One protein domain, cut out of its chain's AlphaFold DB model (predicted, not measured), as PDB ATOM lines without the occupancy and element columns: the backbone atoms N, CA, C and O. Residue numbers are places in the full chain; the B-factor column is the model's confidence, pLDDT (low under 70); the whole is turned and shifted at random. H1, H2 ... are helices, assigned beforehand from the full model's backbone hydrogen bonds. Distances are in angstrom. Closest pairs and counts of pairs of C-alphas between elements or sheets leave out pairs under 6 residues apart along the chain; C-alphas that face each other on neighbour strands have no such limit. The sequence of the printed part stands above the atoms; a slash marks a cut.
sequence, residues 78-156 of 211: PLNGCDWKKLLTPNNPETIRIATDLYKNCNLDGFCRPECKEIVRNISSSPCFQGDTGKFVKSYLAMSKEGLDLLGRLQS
ATOM      1  N   PRO A  78     152.359 138.410 166.404       90.19
ATOM      2  CA  PRO A  78     151.415 139.224 165.650       90.19
ATOM      3  C   PRO A  78     150.189 139.597 166.486       90.19
ATOM      4  O   PRO A  78     149.665 138.780 167.239       90.19
ATOM      5  N   LEU A  79     149.697 140.823 166.315       87.81
ATOM      6  CA  LEU A  79     148.601 141.378 167.106       87.81
ATOM      7  C   LEU A  79     147.384 141.652 166.218       87.81
ATOM      8  O   LEU A  79     147.429 142.535 165.362       87.81
ATOM      9  N   ASN A  80     146.297 140.898 166.406       87.12
ATOM     10  CA  ASN A  80     145.063 140.991 165.606       87.12
ATOM     11  C   ASN A  80     145.317 141.015 164.082       87.12
ATOM     12  O   ASN A  80     144.784 141.854 163.361       87.12
ATOM     13  N   GLY A  81     146.183 140.122 163.588       88.00
ATOM     14  CA  GLY A  81     146.531 140.035 162.162       88.00
ATOM     15  C   GLY A  81     147.587 141.039 161.681       88.00
ATOM     16  O   GLY A  81     147.910 141.048 160.497       88.00
ATOM     17  N   CYS A  82     148.153 141.857 162.572       91.88
ATOM     18  CA  CYS A  82     149.291 142.719 162.269       91.88
ATOM     19  C   CYS A  82     150.618 142.091 162.714       91.88
ATOM     20  O   CYS A  82     150.860 141.927 163.912       91.88
ATOM     21  N   ASP A  83     151.521 141.831 161.767       93.44
ATOM     22  CA  ASP A  83     152.935 141.558 162.056       93.44
ATOM     23  C   ASP A  83     153.677 142.882 162.310       93.44
ATOM     24  O   ASP A  83     154.400 143.422 161.465       93.44
ATOM     25  N   TRP A  84     153.422 143.460 163.484       90.62
ATOM     26  CA  TRP A  84     153.923 144.780 163.869       90.62
ATOM     27  C   TRP A  84     155.452 144.819 163.942       90.62
ATOM     28  O   TRP A  84     156.050 145.844 163.617       90.62
ATOM     29  N   LYS A  85     156.101 143.716 164.339       88.50
ATOM     30  CA  LYS A  85     157.563 143.645 164.438       88.50
ATOM     31  C   LYS A  85     158.175 143.749 163.054       88.50
ATOM     32  O   LYS A  85     159.071 144.566 162.851       88.50
ATOM     33  N   LYS A  86     157.652 142.996 162.081       90.38
ATOM     34  CA  LYS A  86     158.083 143.105 160.687       90.38
ATOM     35  C   LYS A  86     157.813 144.494 160.124       90.38
ATOM     36  O   LYS A  86     158.704 145.043 159.482       90.38
ATOM     37  N   LEU A  87     156.635 145.074 160.376       89.88
ATOM     38  CA  LEU A  87     156.293 146.428 159.927       89.88
ATOM     39  C   LEU A  87     157.300 147.464 160.458       89.88
ATOM     40  O   LEU A  87     157.821 148.270 159.696       89.88
ATOM     41  N   LEU A  88     157.626 147.421 161.749       86.44
ATOM     42  CA  LEU A  88     158.529 148.389 162.384       86.44
ATOM     43  C   LEU A  88     160.022 148.073 162.197       86.44
ATOM     44  O   LEU A  88     160.871 148.856 162.621       86.44
ATOM     45  N   THR A  89     160.361 146.945 161.567       85.12
ATOM     46  CA  THR A  89     161.755 146.589 161.279       85.12
ATOM     47  C   THR A  89     162.369 147.619 160.319       85.12
ATOM     48  O   THR A  89     161.717 148.010 159.342       85.12
ATOM     49  N   PRO A  90     163.628 148.046 160.541       78.88
ATOM     50  CA  PRO A  90     164.323 148.936 159.620       78.88
ATOM     51  C   PRO A  90     164.289 148.418 158.180       78.88
ATOM     52  O   PRO A  90     164.445 147.224 157.928       78.88
ATOM     53  N   ASN A  91     164.116 149.330 157.226       82.62
ATOM     54  CA  ASN A  91     164.084 149.037 155.790       82.62
ATOM     55  C   ASN A  91     162.962 148.087 155.327       82.62
ATOM     56  O   ASN A  91     163.040 147.546 154.222       82.62
ATOM     57  N   ASN A  92     161.907 147.892 156.124       87.06
ATOM     58  CA  ASN A  92     160.734 147.163 155.659       87.06
ATOM     59  C   ASN A  92     160.137 147.849 154.399       87.06
ATOM     60  O   ASN A  92     159.814 149.041 154.459       87.06
ATOM     61  N   PRO A  93     159.944 147.130 153.271       91.25
ATOM     62  CA  PRO A  93     159.441 147.724 152.029       91.25
ATOM     63  C   PRO A  93     158.040 148.337 152.140       91.25
ATOM     64  O   PRO A  93     157.761 149.356 151.511       91.25
ATOM     65  N   GLU A  94     157.156 147.737 152.941       89.81
ATOM     66  CA  GLU A  94     155.811 148.255 153.191       89.81
ATOM     67  C   GLU A  94     155.874 149.576 153.956       89.81
ATOM     68  O   GLU A  94     155.231 150.544 153.558       89.81
ATOM     69  N   THR A  95     156.712 149.657 154.987       89.25
ATOM     70  CA  THR A  95     156.907 150.885 155.771       89.25
ATOM     71  C   THR A  95     157.569 151.987 154.954       89.25
ATOM     72  O   THR A  95     157.130 153.133 155.020       89.25
ATOM     73  N   ILE A  96     158.555 151.654 154.113       90.81
ATOM     74  CA  ILE A  96     159.151 152.604 153.160       90.81
ATOM     75  C   ILE A  96     158.085 153.143 152.203       90.81
ATOM     76  O   ILE A  96     158.047 154.348 151.943       90.81
ATOM     77  N   ARG A  97     157.212 152.271 151.687       92.94
ATOM     78  CA  ARG A  97     156.119 152.669 150.796       92.94
ATOM     79  C   ARG A  97     155.128 153.585 151.512       92.94
ATOM     80  O   ARG A  97     154.836 154.654 150.992       92.94
ATOM     81  N   ILE A  98     154.674 153.213 152.712       92.19
ATOM     82  CA  ILE A  98     153.778 154.029 153.551       92.19
ATOM     83  C   ILE A  98     154.386 155.410 153.796       92.19
ATOM     84  O   ILE A  98     153.719 156.423 153.584       92.19
ATOM     85  N   ALA A  99     155.656 155.455 154.202       92.00
ATOM     86  CA  ALA A  99     156.368 156.705 154.417       92.00
ATOM     87  C   ALA A  99     156.427 157.529 153.133       92.00
ATOM     88  O   ALA A  99     156.002 158.678 153.131       92.00
ATOM     89  N   THR A 100     156.877 156.943 152.029       94.44
ATOM     90  CA  THR A 100     157.004 157.641 150.745       94.44
ATOM     91  C   THR A 100     155.664 158.211 150.275       94.44
ATOM     92  O   THR A 100     155.606 159.376 149.880       94.44
ATOM     93  N   ASP A 101     154.586 157.431 150.368       94.25
ATOM     94  CA  ASP A 101     153.239 157.860 149.987       94.25
ATOM     95  C   ASP A 101     152.762 159.037 150.857       94.25
ATOM     96  O   ASP A 101     152.264 160.032 150.321       94.25
ATOM     97  N   LEU A 102     152.970 158.975 152.177       93.75
ATOM     98  CA  LEU A 102     152.610 160.057 153.100       93.75
ATOM     99  C   LEU A 102     153.476 161.307 152.894       93.75
ATOM    100  O   LEU A 102     152.936 162.403 152.785       93.75
ATOM    101  N   TYR A 103     154.800 161.184 152.790       93.00
ATOM    102  CA  TYR A 103     155.692 162.331 152.578       93.00
ATOM    103  C   TYR A 103     155.406 163.056 151.262       93.00
ATOM    104  O   TYR A 103     155.487 164.286 151.218       93.00
ATOM    105  N   LYS A 104     155.061 162.310 150.208       94.38
ATOM    106  CA  LYS A 104     154.803 162.862 148.876       94.38
ATOM    107  C   LYS A 104     153.444 163.553 148.763       94.38
ATOM    108  O   LYS A 104     153.347 164.543 148.047       94.38
ATOM    109  N   ASN A 105     152.412 163.029 149.422       94.56
ATOM    110  CA  ASN A 105     151.028 163.434 149.153       94.56
ATOM    111  C   ASN A 105     150.314 164.073 150.357       94.56
ATOM    112  O   ASN A 105     149.281 164.711 150.180       94.56
ATOM    113  N   CYS A 106     150.836 163.921 151.577       93.31
ATOM    114  CA  CYS A 106     150.222 164.427 152.804       93.31
ATOM    115  C   CYS A 106     151.150 165.422 153.499       93.31
ATOM    116  O   CYS A 106     152.258 165.065 153.889       93.31
ATOM    117  N   ASN A 107     150.707 166.662 153.703       87.56
ATOM    118  CA  ASN A 107     151.489 167.659 154.434       87.56
ATOM    119  C   ASN A 107     151.390 167.484 155.955       87.56
ATOM    120  O   ASN A 107     150.420 166.934 156.466       87.56
ATOM    121  N   LEU A 108     152.378 168.032 156.667       86.62
ATOM    122  CA  LEU A 108     152.421 168.142 158.133       86.62
ATOM    123  C   LEU A 108     151.643 169.351 158.691       86.62
ATOM    124  O   LEU A 108     151.778 169.684 159.862       86.62
ATOM    125  N   ASP A 109     150.852 170.031 157.861       82.31
ATOM    126  CA  ASP A 109     150.076 171.225 158.232       82.31
ATOM    127  C   ASP A 109     148.658 170.886 158.734       82.31
ATOM    128  O   ASP A 109     147.879 171.784 159.047       82.31
ATOM    129  N   GLY A 110     148.319 169.593 158.806       74.75
ATOM    130  CA  GLY A 110     147.003 169.106 159.219       74.75
ATOM    131  C   GLY A 110     145.898 169.304 158.176       74.75
ATOM    132  O   GLY A 110     144.746 168.972 158.447       74.75
ATOM    133  N   PHE A 111     146.208 169.822 156.983       84.31
ATOM    134  CA  PHE A 111     145.214 170.017 155.932       84.31
ATOM    135  C   PHE A 111     145.009 168.736 155.109       84.31
ATOM    136  O   PHE A 111     145.946 168.200 154.508       84.31
ATOM    137  N   CYS A 112     143.759 168.272 155.013       87.38
ATOM    138  CA  CYS A 112     143.419 167.109 154.194       87.38
ATOM    139  C   CYS A 112     143.392 167.469 152.703       87.38
ATOM    140  O   CYS A 112     142.414 168.034 152.204       87.38
ATOM    141  N   ARG A 113     144.448 167.105 151.969       88.19
ATOM    142  CA  ARG A 113     144.479 167.242 150.506       88.19
ATOM    143  C   ARG A 113     143.739 166.090 149.810       88.19
ATOM    144  O   ARG A 113     143.757 164.967 150.326       88.19
ATOM    145  N   PRO A 114     143.121 166.320 148.635       91.19
ATOM    146  CA  PRO A 114     142.422 165.273 147.887       91.19
ATOM    147  C   PRO A 114     143.275 164.023 147.626       91.19
ATOM    148  O   PRO A 114     142.801 162.906 147.821       91.19
ATOM    149  N   GLU A 115     144.543 164.206 147.260       90.62
ATOM    150  CA  GLU A 115     145.520 163.142 147.016       90.62
ATOM    151  C   GLU A 115     145.912 162.381 148.292       90.62
ATOM    152  O   GLU A 115     146.160 161.178 148.246       90.62
ATOM    153  N   CYS A 116     145.900 163.052 149.447       94.06
ATOM    154  CA  CYS A 116     146.214 162.448 150.741       94.06
ATOM    155  C   CYS A 116     145.080 161.546 151.248       94.06
ATOM    156  O   CYS A 116     145.324 160.511 151.872       94.06
ATOM    157  N   LYS A 117     143.826 161.914 150.961       91.94
ATOM    158  CA  LYS A 117     142.628 161.260 151.507       91.94
ATOM    159  C   LYS A 117     142.607 159.754 151.261       91.94
ATOM    160  O   LYS A 117     142.365 158.979 152.185       91.94
ATOM    161  N   GLU A 118     142.864 159.343 150.026       91.81
ATOM    162  CA  GLU A 118     142.822 157.933 149.635       91.81
ATOM    163  C   GLU A 118     144.004 157.142 150.213       91.81
ATOM    164  O   GLU A 118     143.844 156.002 150.651       91.81
ATOM    165  N   ILE A 119     145.177 157.771 150.309       93.94
ATOM    166  CA  ILE A 119     146.380 157.182 150.912       93.94
ATOM    167  C   ILE A 119     146.147 156.903 152.395       93.94
ATOM    168  O   ILE A 119     146.330 155.772 152.850       93.94
ATOM    169  N   VAL A 120     145.673 157.904 153.138       92.75
ATOM    170  CA  VAL A 120     145.371 157.766 154.566       92.75
ATOM    171  C   VAL A 120     144.278 156.726 154.797       92.75
ATOM    172  O   VAL A 120     144.403 155.912 155.715       92.75
ATOM    173  N   ARG A 121     143.241 156.691 153.951       91.88
ATOM    174  CA  ARG A 121     142.179 155.679 154.018       91.88
ATOM    175  C   ARG A 121     142.740 154.266 153.854       91.88
ATOM    176  O   ARG A 121     142.412 153.393 154.653       91.88
ATOM    177  N   ASN A 122     143.604 154.047 152.865       92.19
ATOM    178  CA  ASN A 122     144.205 152.739 152.607       92.19
ATOM    179  C   ASN A 122     145.137 152.299 153.743       92.19
ATOM    180  O   ASN A 122     145.028 151.168 154.209       92.19
ATOM    181  N   ILE A 123     145.983 153.193 154.265       92.88
ATOM    182  CA  ILE A 123     146.864 152.878 155.403       92.88
ATOM    183  C   ILE A 123     146.035 152.569 156.655       92.88
ATOM    184  O   ILE A 123     146.246 151.549 157.306       92.88
ATOM    185  N   SER A 124     145.038 153.404 156.957       91.31
ATOM    186  CA  SER A 124     144.160 153.224 158.122       91.31
ATOM    187  C   SER A 124     143.268 151.984 158.013       91.31
ATOM    188  O   SER A 124     142.761 151.498 159.021       91.31
ATOM    189  N   SER A 125     143.072 151.447 156.805       91.00
ATOM    190  CA  SER A 125     142.322 150.206 156.584       91.00
ATOM    191  C   SER A 125     143.112 148.934 156.933       91.00
ATOM    192  O   SER A 125     142.519 147.864 157.037       91.00
ATOM    193  N   SER A 126     144.427 149.042 157.152       91.81
ATOM    194  CA  SER A 126     145.256 147.914 157.582       91.81
ATOM    195  C   SER A 126     144.978 147.542 159.047       91.81
ATOM    196  O   SER A 126     144.840 148.443 159.884       91.81
ATOM    197  N   PRO A 127     144.991 146.240 159.405       92.69
ATOM    198  CA  PRO A 127     144.896 145.790 160.798       92.69
ATOM    199  C   PRO A 127     145.926 146.450 161.725       92.69
ATOM    200  O   PRO A 127     145.652 146.691 162.897       92.69
ATOM    201  N   CYS A 128     147.096 146.818 161.192       92.38
ATOM    202  CA  CYS A 128     148.162 147.467 161.953       92.38
ATOM    203  C   CYS A 128     147.840 148.891 162.420       92.38
ATOM    204  O   CYS A 128     148.526 149.406 163.297       92.38
ATOM    205  N   PHE A 129     146.820 149.541 161.853       91.50
ATOM    206  CA  PHE A 129     146.456 150.924 162.176       91.50
ATOM    207  C   PHE A 129     145.054 151.054 162.793       91.50
ATOM    208  O   PHE A 129     144.596 152.179 163.023       91.50
ATOM    209  N   GLN A 130     144.413 149.928 163.133       87.75
ATOM    210  CA  GLN A 130     143.053 149.856 163.675       87.75
ATOM    211  C   GLN A 130     142.996 149.349 165.113       87.75
ATOM    212  O   GLN A 130     143.823 148.547 165.539       87.75
ATOM    213  N   GLY A 131     141.970 149.791 165.845       85.38
ATOM    214  CA  GLY A 131     141.690 149.315 167.199       85.38
ATOM    215  C   GLY A 131     142.890 149.451 168.138       85.38
ATOM    216  O   GLY A 131     143.681 150.394 168.035       85.38
ATOM    217  N   ASP A 132     143.032 148.491 169.050       81.75
ATOM    218  CA  ASP A 132     144.116 148.490 170.036       81.75
ATOM    219  C   ASP A 132     145.487 148.192 169.413       81.75
ATOM    220  O   ASP A 132     146.483 148.784 169.832       81.75
ATOM    221  N   THR A 133     145.537 147.398 168.336       85.81
ATOM    222  CA  THR A 133     146.752 147.205 167.528       85.81
ATOM    223  C   THR A 133     147.257 148.528 166.961       85.81
ATOM    224  O   THR A 133     148.437 148.852 167.065       85.81
ATOM    225  N   GLY A 134     146.355 149.338 166.408       87.69
ATOM    226  CA  GLY A 134     146.668 150.654 165.871       87.69
ATOM    227  C   GLY A 134     147.198 151.606 166.932       87.69
ATOM    228  O   GLY A 134     148.180 152.301 166.684       87.69
ATOM    229  N   LYS A 135     146.594 151.630 168.127       86.19
ATOM    230  CA  LYS A 135     147.111 152.420 169.261       86.19
ATOM    231  C   LYS A 135     148.531 151.984 169.625       86.19
ATOM    232  O   LYS A 135     149.414 152.826 169.773       86.19
ATOM    233  N   PHE A 136     148.761 150.674 169.702       85.19
ATOM    234  CA  PHE A 136     150.066 150.092 169.988       85.19
ATOM    235  C   PHE A 136     151.124 150.485 168.945       85.19
ATOM    236  O   PHE A 136     152.151 151.059 169.313       85.19
ATOM    237  N   VAL A 137     150.870 150.259 167.653       88.81
ATOM    238  CA  VAL A 137     151.813 150.584 166.565       88.81
ATOM    239  C   VAL A 137     152.126 152.080 166.543       88.81
ATOM    240  O   VAL A 137     153.291 152.468 166.469       88.81
ATOM    241  N   LYS A 138     151.106 152.936 166.690       89.31
ATOM    242  CA  LYS A 138     151.289 154.394 166.758       89.31
ATOM    243  C   LYS A 138     152.123 154.804 167.976       89.31
ATOM    244  O   LYS A 138     152.985 155.663 167.839       89.31
ATOM    245  N   SER A 139     151.940 154.159 169.133       84.75
ATOM    246  CA  SER A 139     152.763 154.429 170.324       84.75
ATOM    247  C   SER A 139     154.247 154.125 170.097       84.75
ATOM    248  O   SER A 139     155.096 154.865 170.580       84.75
ATOM    249  N   TYR A 140     154.563 153.069 169.339       84.31
ATOM    250  CA  TYR A 140     155.942 152.740 168.973       84.31
ATOM    251  C   TYR A 140     156.520 153.728 167.960       84.31
ATOM    252  O   TYR A 140     157.647 154.178 168.130       84.31
ATOM    253  N   LEU A 141     155.754 154.107 166.932       85.25
ATOM    254  CA  LEU A 141     156.187 155.114 165.954       85.25
ATOM    255  C   LEU A 141     156.452 156.474 166.618       85.25
ATOM    256  O   LEU A 141     157.418 157.147 166.279       85.25
ATOM    257  N   ALA A 142     155.659 156.852 167.619       86.06
ATOM    258  CA  ALA A 142     155.851 158.092 168.368       86.06
ATOM    259  C   ALA A 142     157.159 158.141 169.195       86.06
ATOM    260  O   ALA A 142     157.485 159.180 169.769       86.06
ATOM    261  N   MET A 143     157.921 157.040 169.270       80.75
ATOM    262  CA  MET A 143     159.222 156.987 169.950       80.75
ATOM    263  C   MET A 143     160.377 157.571 169.123       80.75
ATOM    264  O   MET A 143     161.499 157.631 169.617       80.75
ATOM    265  N   SER A 144     160.136 157.979 167.873       80.94
ATOM    266  CA  SER A 144     161.119 158.681 167.048       80.94
ATOM    267  C   SER A 144     160.518 159.922 166.399       80.94
ATOM    268  O   SER A 144     159.306 160.024 166.194       80.94
ATOM    269  N   LYS A 145     161.380 160.877 166.044       85.12
ATOM    270  CA  LYS A 145     160.967 162.090 165.332       85.12
ATOM    271  C   LYS A 145     160.353 161.746 163.974       85.12
ATOM    272  O   LYS A 145     159.310 162.279 163.615       85.12
ATOM    273  N   GLU A 146     160.976 160.830 163.244       85.38
ATOM    274  CA  GLU A 146     160.528 160.392 161.923       85.38
ATOM    275  C   GLU A 146     159.162 159.707 162.007       85.38
ATOM    276  O   GLU A 146     158.300 159.922 161.156       85.38
ATOM    277  N   GLY A 147     158.938 158.908 163.053       86.75
ATOM    278  CA  GLY A 147     157.649 158.276 163.283       86.75
ATOM    279  C   GLY A 147     156.575 159.279 163.705       86.75
ATOM    280  O   GLY A 147     155.451 159.180 163.220       86.75
ATOM    281  N   LEU A 148     156.899 160.294 164.513       86.69
ATOM    282  CA  LEU A 148     155.978 161.400 164.808       86.69
ATOM    283  C   LEU A 148     155.593 162.188 163.550       86.69
ATOM    284  O   LEU A 148     154.408 162.445 163.339       86.69
ATOM    285  N   ASP A 149     156.555 162.511 162.685       89.25
ATOM    286  CA  ASP A 149     156.283 163.172 161.405       89.25
ATOM    287  C   ASP A 149     155.373 162.302 160.518       89.25
ATOM    288  O   ASP A 149     154.412 162.783 159.913       89.25
ATOM    289  N   LEU A 150     155.628 160.994 160.464       90.81
ATOM    290  CA  LEU A 150     154.783 160.056 159.731       90.81
ATOM    291  C   LEU A 150     153.344 160.049 160.268       90.81
ATOM    292  O   LEU A 150     152.390 160.109 159.490       90.81
ATOM    293  N   LEU A 151     153.185 160.002 161.593       90.69
ATOM    294  CA  LEU A 151     151.883 160.015 162.257       90.69
ATOM    295  C   LEU A 151     151.133 161.328 162.032       90.69
ATOM    296  O   LEU A 151     149.936 161.288 161.755       90.69
ATOM    297  N   GLY A 152     151.828 162.466 162.077       89.75
ATOM    298  CA  GLY A 152     151.240 163.770 161.777       89.75
ATOM    299  C   GLY A 152     150.654 163.818 160.365       89.75
ATOM    300  O   GLY A 152     149.512 164.231 160.183       89.75
ATOM    301  N   ARG A 153     151.386 163.302 159.367       91.81
ATOM    302  CA  ARG A 153     150.902 163.207 157.974       91.81
ATOM    303  C   ARG A 153     149.750 162.223 157.814       91.81
ATOM    304  O   ARG A 153     148.830 162.471 157.039       91.81
ATOM    305  N   LEU A 154     149.788 161.104 158.538       90.75
ATOM    306  CA  LEU A 154     148.700 160.127 158.543       90.75
ATOM    307  C   LEU A 154     147.410 160.726 159.129       90.75
ATOM    308  O   LEU A 154     146.316 160.351 158.720       90.75
ATOM    309  N   GLN A 155     147.523 161.667 160.065       88.56
ATOM    310  CA  GLN A 155     146.385 162.345 160.685       88.56
ATOM    311  C   GLN A 155     145.804 163.492 159.846       88.56
ATOM    312  O   GLN A 155     144.713 163.961 160.170       88.56
ATOM    313  N   SER A 156     146.448 163.896 158.745       88.81
ATOM    314  CA  SER A 156     145.977 165.003 157.898       88.81
ATOM    315  C   SER A 156     144.581 164.774 157.316       88.81
ATOM    316  O   SER A 156     143.881 165.739 157.034       88.81
TER     317      SER A 156
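What this domain is: This is residues 78 to 156 of the 211 residues of the protein "Cu2_monooxygen domain-containing protein" of Biomphalaria glabrata (UniProt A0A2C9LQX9). Helical hairpins H2-H3 and H4-H5 form two layers that meet where H5 crosses H2. Short H1 sits at one end. The printed part has 79 residues with five named helices, H1 to H5 in order, and no named strand; its class is all helix, and it is compact, radius of gyration of the C-alphas 11.8 A, spanning 33 by 22 by 20 A.

Where its parts are: Find C-alpha 93 at (159.441, 147.724, 152.029), where H2, residues 93 to 105, 18.1 A, begins. H1 is residues 84 to 88, H3 114 to 124, H4 131 to 141. H5, residues 145 to 154, ends at (148.700, 160.127, 158.543).

How they stand to each other: H2, the hub, makes a hairpin with H3, a shallow tilt of 26 degrees, closest C-alphas 105 and 116, 5.2 A. Its residues 99 to 103 alone touch H5, a steep tilt of 64 degrees, closest C-alphas 102 and 153, 6.0 A. H4 and H5 make a hairpin, closest C-alphas 141 and 147, 4.4 A. Every O i to N i+4 pair is within hydrogen-bond range, save in H3, 5 of 7.

The domain as a whole: The printed part has no cut; no printed residue is under pLDDT 70.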